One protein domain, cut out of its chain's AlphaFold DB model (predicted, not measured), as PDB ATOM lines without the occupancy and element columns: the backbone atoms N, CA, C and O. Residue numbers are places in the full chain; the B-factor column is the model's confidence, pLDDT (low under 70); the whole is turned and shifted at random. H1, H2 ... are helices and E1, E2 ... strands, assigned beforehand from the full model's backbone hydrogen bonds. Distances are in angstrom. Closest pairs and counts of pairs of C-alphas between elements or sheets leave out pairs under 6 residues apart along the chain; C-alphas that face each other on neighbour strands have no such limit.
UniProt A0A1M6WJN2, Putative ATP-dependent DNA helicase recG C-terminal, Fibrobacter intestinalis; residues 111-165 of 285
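Overview. This is residues 111 to 165 of the 285 residues of the protein "Putative ATP-dependent DNA helicase recG C-terminal" of Fibrobacter intestinalis (UniProt A0A1M6WJN2). A small, short sheet, E1 and E2, sits at one end and the long helix H1 runs toward the other; the short helices H2 and H3, apart from each other, are set crosswise near the first part of H1. The printed part has 55 residues, in the order E1, H1, H2, E2, H3, the sheet antiparallel, E1 - E2. It is mixed, helices and strands, and compact, with a radius of gyration of the C-alphas of 10.5 A and spans of 31 by 22 by 16 A.

Arrangement. E1, residues 111 to 116, and E2, residues 155 to 157, are antiparallel at 131 degrees, with N 112 and O 156 2.8 A apart, within hydrogen-bond range. Residues 148 to 149 also pair with 155 to 156 of E2, antiparallel. The closest C-alphas of E1 and H3, residues 158 to 164, are those of Tyr 112 and Asn 158, 5.0 A apart. H1, residues 119 to 133, only just touches H3 with residues 121 to 125 alone, by 3 pairs of C-alphas within 8 A, the closest those of Asp 121 and Leu 164, 7.3 A; they are about perpendicular at 80 degrees. H1 only just touches H2, residues 139 to 144, with residues 122 to 126 alone, also by 3 pairs, the closest Ile 122 and Lys 139, 6.6 A; at 71 degrees they are only just about perpendicular. In H1, H2 and H3 every O i to N i+4 pair is within hydrogen-bond range.

Along the chain. E1 begins at C-alpha 111 (38.438, -24.154, 21.704) and measures 10.9 A, H1 20.6 A, H2 8.7 A, E2 6.8 A and H3 10.0 A, ending at C-alpha 164 (39.612, -34.549, 31.840).

Size, cuts and confidence. The C-alphas of Ser 114 and Lys 134 are the two farthest apart, 31.8 A. The printed part has no cut and no long link, and no printed residue is under 70 in pLDDT.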
ATOM      1  N   PRO A 111      38.627 -24.674  20.353       91.31
ATOM      2  CA  PRO A 111      38.438 -24.154  21.704       91.31
ATOM      3  C   PRO A 111      37.134 -24.648  22.340       91.31
ATOM      4  O   PRO A 111      36.047 -24.418  21.803       91.31
ATOM      5  N   TYR A 112      37.227 -25.223  23.538       92.19
ATOM      6  CA  TYR A 112      36.075 -25.634  24.332       92.19
ATOM      7  C   TYR A 112      35.684 -24.522  25.309       92.19
ATOM      8  O   TYR A 112      36.260 -24.353  26.384       92.19
ATOM      9  N   ARG A 113      34.727 -23.692  24.883       85.38
ATOM     10  CA  ARG A 113      34.447 -22.379  25.493       85.38
ATOM     11  C   ARG A 113      33.843 -22.442  26.898       85.38
ATOM     12  O   ARG A 113      33.997 -21.474  27.637       85.38
ATOM     13  N   SER A 114      33.158 -23.528  27.255       85.44
ATOM     14  CA  SER A 114      32.466 -23.668  28.544       85.44
ATOM     15  C   SER A 114      33.382 -24.103  29.693       85.44
ATOM     16  O   SER A 114      32.997 -23.975  30.854       85.44
ATOM     17  N   LEU A 115      34.612 -24.554  29.410       88.19
ATOM     18  CA  LEU A 115      35.562 -24.994  30.434       88.19
ATOM     19  C   LEU A 115      36.654 -23.954  30.692       88.19
ATOM     20  O   LEU A 115      37.493 -23.669  29.834       88.19
ATOM     21  N   LYS A 116      36.703 -23.462  31.931       88.25
ATOM     22  CA  LYS A 116      37.865 -22.742  32.454       88.25
ATOM     23  C   LYS A 116      38.877 -23.746  33.003       88.25
ATOM     24  O   LYS A 116      38.530 -24.548  33.870       88.25
ATOM     25  N   VAL A 117      40.113 -23.689  32.515       91.06
ATOM     26  CA  VAL A 117      41.185 -24.583  32.972       91.06
ATOM     27  C   VAL A 117      41.689 -24.119  34.334       91.06
ATOM     28  O   VAL A 117      41.926 -22.930  34.544       91.06
ATOM     29  N   THR A 118      41.844 -25.057  35.265       93.25
ATOM     30  CA  THR A 118      42.418 -24.795  36.591       93.25
ATOM     31  C   THR A 118      43.813 -25.405  36.721       93.25
ATOM     32  O   THR A 118      44.142 -26.374  36.035       93.25
ATOM     33  N   ASP A 119      44.626 -24.902  37.652       93.50
ATOM     34  CA  ASP A 119      45.941 -25.495  37.940       93.50
ATOM     35  C   ASP A 119      45.828 -26.949  38.423       93.50
ATOM     36  O   ASP A 119      46.698 -27.771  38.137       93.50
ATOM     37  N   ALA A 120      44.726 -27.295  39.099       95.00
ATOM     38  CA  ALA A 120      44.432 -28.665  39.505       95.00
ATOM     39  C   ALA A 120      44.220 -29.595  38.296       95.00
ATOM     40  O   ALA A 120      44.689 -30.733  38.315       95.00
ATOM     41  N   ASP A 121      43.574 -29.107  37.233       94.69
ATOM     42  CA  ASP A 121      43.372 -29.868  35.996       94.69
ATOM     43  C   ASP A 121      44.696 -30.128  35.274       94.69
ATOM     44  O   ASP A 121      44.976 -31.252  34.849       94.69
ATOM     45  N   ILE A 122      45.546 -29.101  35.197       95.19
ATOM     46  CA  ILE A 122      46.891 -29.207  34.618       95.19
ATOM     47  C   ILE A 122      47.725 -30.206  35.427       95.19
ATOM     48  O   ILE A 122      48.318 -31.123  34.855       95.19
ATOM     49  N   ALA A 123      47.744 -30.069  36.756       96.62
ATOM     50  CA  ALA A 123      48.486 -30.957  37.644       96.62
ATOM     51  C   ALA A 123      48.010 -32.414  37.536       96.62
ATOM     52  O   ALA A 123      48.835 -33.333  37.519       96.62
ATOM     53  N   PHE A 124      46.696 -32.630  37.420       97.06
ATOM     54  CA  PHE A 124      46.110 -33.949  37.208       97.06
ATOM     55  C   PHE A 124      46.617 -34.595  35.912       97.06
ATOM     56  O   PHE A 124      47.159 -35.703  35.968       97.06
ATOM     57  N   LEU A 125      46.510 -33.904  34.769       96.62
ATOM     58  CA  LEU A 125      46.965 -34.439  33.479       96.62
ATOM     59  C   LEU A 125      48.478 -34.652  33.444       96.62
ATOM     60  O   LEU A 125      48.929 -35.708  33.009       96.62
ATOM     61  N   CYS A 126      49.268 -33.708  33.965       97.38
ATOM     62  CA  CYS A 126      50.721 -33.865  34.046       97.38
ATOM     63  C   CYS A 126      51.092 -35.117  34.846       97.38
ATOM     64  O   CYS A 126      51.962 -35.883  34.430       97.38
ATOM     65  N   LYS A 127      50.416 -35.363  35.975       97.69
ATOM     66  CA  LYS A 127      50.649 -36.550  36.804       97.69
ATOM     67  C   LYS A 127      50.259 -37.839  36.080       97.69
ATOM     68  O   LYS A 127      51.051 -38.785  36.079       97.69
ATOM     69  N   ASP A 128      49.069 -37.889  35.484       96.06
ATOM     70  CA  ASP A 128      48.585 -39.082  34.780       96.06
ATOM     71  C   ASP A 128      49.470 -39.409  33.567       96.06
ATOM     72  O   ASP A 128      49.968 -40.531  33.440       96.06
ATOM     73  N   PHE A 129      49.785 -38.411  32.738       96.69
ATOM     74  CA  PHE A 129      50.643 -38.594  31.569       96.69
ATOM     75  C   PHE A 129      52.076 -38.942  31.965       96.69
ATOM     76  O   PHE A 129      52.680 -39.800  31.323       96.69
ATOM     77  N   SER A 130      52.607 -38.369  33.052       97.38
ATOM     78  CA  SER A 130      53.952 -38.726  33.520       97.38
ATOM     79  C   SER A 130      54.059 -40.202  33.885       97.38
ATOM     80  O   SER A 130      55.032 -40.874  33.539       97.38
ATOM     81  N   LYS A 131      53.026 -40.730  34.555       95.94
ATOM     82  CA  LYS A 131      52.955 -42.146  34.923       95.94
ATOM     83  C   LYS A 131      52.921 -43.042  33.683       95.94
ATOM     84  O   LYS A 131      53.597 -44.068  33.659       95.94
ATOM     85  N   ARG A 132      52.150 -42.660  32.662       92.69
ATOM     86  CA  ARG A 132      51.969 -43.447  31.430       92.69
ATOM     87  C   ARG A 132      53.193 -43.397  30.520       92.69
ATOM     88  O   ARG A 132      53.632 -44.438  30.044       92.69
ATOM     89  N   ALA A 133      53.765 -42.212  30.328       92.81
ATOM     90  CA  ALA A 133      54.931 -41.993  29.476       92.81
ATOM     91  C   ALA A 133      56.258 -42.388  30.147       92.81
ATOM     92  O   ALA A 133      57.298 -42.365  29.496       92.81
ATOM     93  N   LYS A 134      56.241 -42.715  31.450       94.44
ATOM     94  CA  LYS A 134      57.436 -43.001  32.264       94.44
ATOM     95  C   LYS A 134      58.495 -41.886  32.197       94.44
ATOM     96  O   LYS A 134      59.686 -42.140  32.349       94.44
ATOM     97  N   ARG A 135      58.058 -40.640  31.997       96.19
ATOM     98  CA  ARG A 135      58.883 -39.422  32.006       96.19
ATOM     99  C   ARG A 135      58.107 -38.286  32.650       96.19
ATOM    100  O   ARG A 135      56.884 -38.331  32.684       96.19
ATOM    101  N   LYS A 136      58.787 -37.244  33.125       96.75
ATOM    102  CA  LYS A 136      58.102 -36.049  33.632       96.75
ATOM    103  C   LYS A 136      57.397 -35.318  32.482       96.75
ATOM    104  O   LYS A 136      58.019 -35.044  31.458       96.75
ATOM    105  N   ILE A 137      56.122 -35.008  32.688       97.56
ATOM    106  CA  ILE A 137      55.273 -34.179  31.830       97.56
ATOM    107  C   ILE A 137      54.986 -32.878  32.571       97.56
ATOM    108  O   ILE A 137      54.727 -32.874  33.779       97.56
ATOM    109  N   THR A 138      55.075 -31.772  31.851       96.50
ATOM    110  CA  THR A 138      54.921 -30.411  32.361       96.50
ATOM    111  C   THR A 138      53.783 -29.689  31.646       96.50
ATOM    112  O   THR A 138      53.273 -30.165  30.635       96.50
ATOM    113  N   LYS A 139      53.406 -28.501  32.136       94.38
ATOM    114  CA  LYS A 139      52.437 -27.642  31.441       94.38
ATOM    115  C   LYS A 139      52.874 -27.335  30.001       94.38
ATOM    116  O   LYS A 139      52.041 -27.403  29.109       94.38
ATOM    117  N   ALA A 140      54.168 -27.094  29.774       93.75
ATOM    118  CA  ALA A 140      54.711 -26.835  28.441       93.75
ATOM    119  C   ALA A 140      54.502 -28.021  27.482       93.75
ATOM    120  O   ALA A 140      54.214 -27.819  26.308       93.75
ATOM    121  N   ASP A 141      54.568 -29.268  27.970       95.31
ATOM    122  CA  ASP A 141      54.213 -30.434  27.151       95.31
ATOM    123  C   ASP A 141      52.726 -30.403  26.752       95.31
ATOM    124  O   ASP A 141      52.398 -30.719  25.614       95.31
ATOM    125  N   LEU A 142      51.818 -30.004  27.654       94.88
ATOM    126  CA  LEU A 142      50.384 -29.893  27.339       94.88
ATOM    127  C   LEU A 142      50.092 -28.760  26.338       94.88
ATOM    128  O   LEU A 142      49.193 -28.892  25.509       94.88
ATOM    129  N   GLU A 143      50.852 -27.665  26.401       92.44
ATOM    130  CA  GLU A 143      50.802 -26.564  25.427       92.44
ATOM    131  C   GLU A 143      51.290 -27.026  24.048       92.44
ATOM    132  O   GLU A 143      50.613 -26.783  23.050       92.44
ATOM    133  N   ASN A 144      52.399 -27.772  23.999       91.69
ATOM    134  CA  ASN A 144      52.937 -28.365  22.769       91.69
ATOM    135  C   ASN A 144      52.006 -29.419  22.154       91.69
ATOM    136  O   ASN A 144      52.018 -29.621  20.947       91.69
ATOM    137  N   LEU A 145      51.191 -30.084  22.977       92.06
ATOM    138  CA  LEU A 145      50.128 -30.990  22.534       92.06
ATOM    139  C   LEU A 145      48.839 -30.254  22.127       92.06
ATOM    140  O   LEU A 145      47.828 -30.903  21.877       92.06
ATOM    141  N   HIS A 146      48.842 -28.918  22.110       92.06
ATOM    142  CA  HIS A 146      47.682 -28.085  21.786       92.06
ATOM    143  C   HIS A 146      46.441 -28.376  22.652       92.06
ATOM    144  O   HIS A 146      45.303 -28.164  22.239       92.06
ATOM    145  N   LEU A 147      46.641 -28.821  23.898       94.38
ATOM    146  CA  LEU A 147      45.548 -29.039  24.853       94.38
ATOM    147  C   LEU A 147      45.063 -27.721  25.486       94.38
ATOM    148  O   LEU A 147      43.950 -27.625  26.006       94.38
ATOM    149  N   LEU A 148      45.908 -26.691  25.446       93.25
ATOM    150  CA  LEU A 148      45.642 -25.371  26.003       93.25
ATOM    151  C   LEU A 148      45.680 -24.313  24.900       93.25
ATOM    152  O   LEU A 148      46.625 -24.252  24.115       93.25
ATOM    153  N   THR A 149      44.680 -23.436  24.878       88.06
ATOM    154  CA  THR A 149      44.523 -22.366  23.884       88.06
ATOM    155  C   THR A 149      44.314 -20.999  24.546       88.06
ATOM    156  O   THR A 149      44.175 -20.884  25.765       88.06
ATOM    157  N   GLY A 150      44.284 -19.940  23.735       81.12
ATOM    158  CA  GLY A 150      44.242 -18.546  24.182       81.12
ATOM    159  C   GLY A 150      45.634 -17.940  24.372       81.12
ATOM    160  O   GLY A 150      46.621 -18.652  24.509       81.12
ATOM    161  N   ARG A 151      45.716 -16.600  24.392       75.75
ATOM    162  CA  ARG A 151      46.998 -15.873  24.508       75.75
ATOM    163  C   ARG A 151      47.774 -16.208  25.787       75.75
ATOM    164  O   ARG A 151      48.990 -16.091  25.792       75.75
ATOM    165  N   SER A 152      47.066 -16.617  26.837       79.69
ATOM    166  CA  SER A 152      47.645 -16.998  28.128       79.69
ATOM    167  C   SER A 152      47.620 -18.513  28.376       79.69
ATOM    168  O   SER A 152      47.894 -18.937  29.499       79.69
ATOM    169  N   HIS A 153      47.258 -19.327  27.369       80.25
ATOM    170  CA  HIS A 153      47.043 -20.777  27.499       80.25
ATOM    171  C   HIS A 153      46.147 -21.146  28.699       80.25
ATOM    172  O   HIS A 153      46.426 -22.070  29.464       80.25
ATOM    173  N   ASP A 154      45.078 -20.368  28.886       80.75
ATOM    174  CA  ASP A 154      44.135 -20.437  30.006       80.75
ATOM    175  C   ASP A 154      42.789 -21.075  29.622       80.75
ATOM    176  O   ASP A 154      41.919 -21.289  30.473       80.75
ATOM    177  N   LYS A 155      42.608 -21.393  28.337       88.69
ATOM    178  CA  LYS A 155      41.392 -22.004  27.800       88.69
ATOM    179  C   LYS A 155      41.648 -23.441  27.382       88.69
ATOM    180  O   LYS A 155      42.734 -23.785  26.923       88.69
ATOM    181  N   ALA A 156      40.621 -24.267  27.512       93.56
ATOM    182  CA  ALA A 156      40.662 -25.652  27.079       93.56
ATOM    183  C   ALA A 156      40.442 -25.766  25.570       93.56
ATOM    184  O   ALA A 156      39.654 -25.010  24.990       93.56
ATOM    185  N   THR A 157      41.069 -26.755  24.948       94.50
ATOM    186  CA  THR A 157      40.553 -27.341  23.707       94.50
ATOM    187  C   THR A 157      39.562 -28.464  24.014       94.50
ATOM    188  O   THR A 157      39.433 -28.913  25.161       94.50
ATOM    189  N   ASN A 158      38.839 -28.923  22.992       93.50
ATOM    190  CA  ASN A 158      37.969 -30.094  23.093       93.50
ATOM    191  C   ASN A 158      38.749 -31.326  23.579       93.50
ATOM    192  O   ASN A 158      38.262 -32.035  24.460       93.50
ATOM    193  N   ALA A 159      39.980 -31.527  23.092       93.75
ATOM    194  CA  ALA A 159      40.875 -32.599  23.530       93.75
ATOM    195  C   ALA A 159      41.089 -32.589  25.051       93.75
ATOM    196  O   ALA A 159      40.910 -33.609  25.720       93.75
ATOM    197  N   LEU A 160      41.421 -31.427  25.626       94.81
ATOM    198  CA  LEU A 160      41.628 -31.296  27.071       94.81
ATOM    199  C   LEU A 160      40.349 -31.608  27.852       94.81
ATOM    200  O   LEU A 160      40.394 -32.344  28.838       94.81
ATOM    201  N   ALA A 161      39.205 -31.084  27.405       94.25
ATOM    202  CA  ALA A 161      37.921 -31.360  28.042       94.25
ATOM    203  C   ALA A 161      37.587 -32.863  28.025       94.25
ATOM    204  O   ALA A 161      37.148 -33.403  29.040       94.25
ATOM    205  N   ILE A 162      37.851 -33.553  26.911       93.81
ATOM    206  CA  ILE A 162      37.664 -35.003  26.763       93.81
ATOM    207  C   ILE A 162      38.594 -35.779  27.706       93.81
ATOM    208  O   ILE A 162      38.131 -36.645  28.449       93.81
ATOM    209  N   LEU A 163      39.889 -35.449  27.725       94.69
ATOM    210  CA  LEU A 163      40.891 -36.116  28.565       94.69
ATOM    211  C   LEU A 163      40.589 -35.971  30.061       94.69
ATOM    212  O   LEU A 163      40.779 -36.920  30.822       94.69
ATOM    213  N   LEU A 164      40.066 -34.813  30.472       93.88
ATOM    214  CA  LEU A 164      39.612 -34.549  31.840       93.88
ATOM    215  C   LEU A 164      38.251 -35.186  32.164       93.88
ATOM    216  O   LEU A 164      37.878 -35.253  33.334       93.88
ATOM    217  N   GLY A 165      37.497 -35.635  31.155       91.44
ATOM    218  CA  GLY A 165      36.124 -36.108  31.327       91.44
ATOM    219  C   GLY A 165      35.122 -34.998  31.652       91.44
ATOM    220  O   GLY A 165      34.152 -35.249  32.359       91.44
TER     221      GLY A 165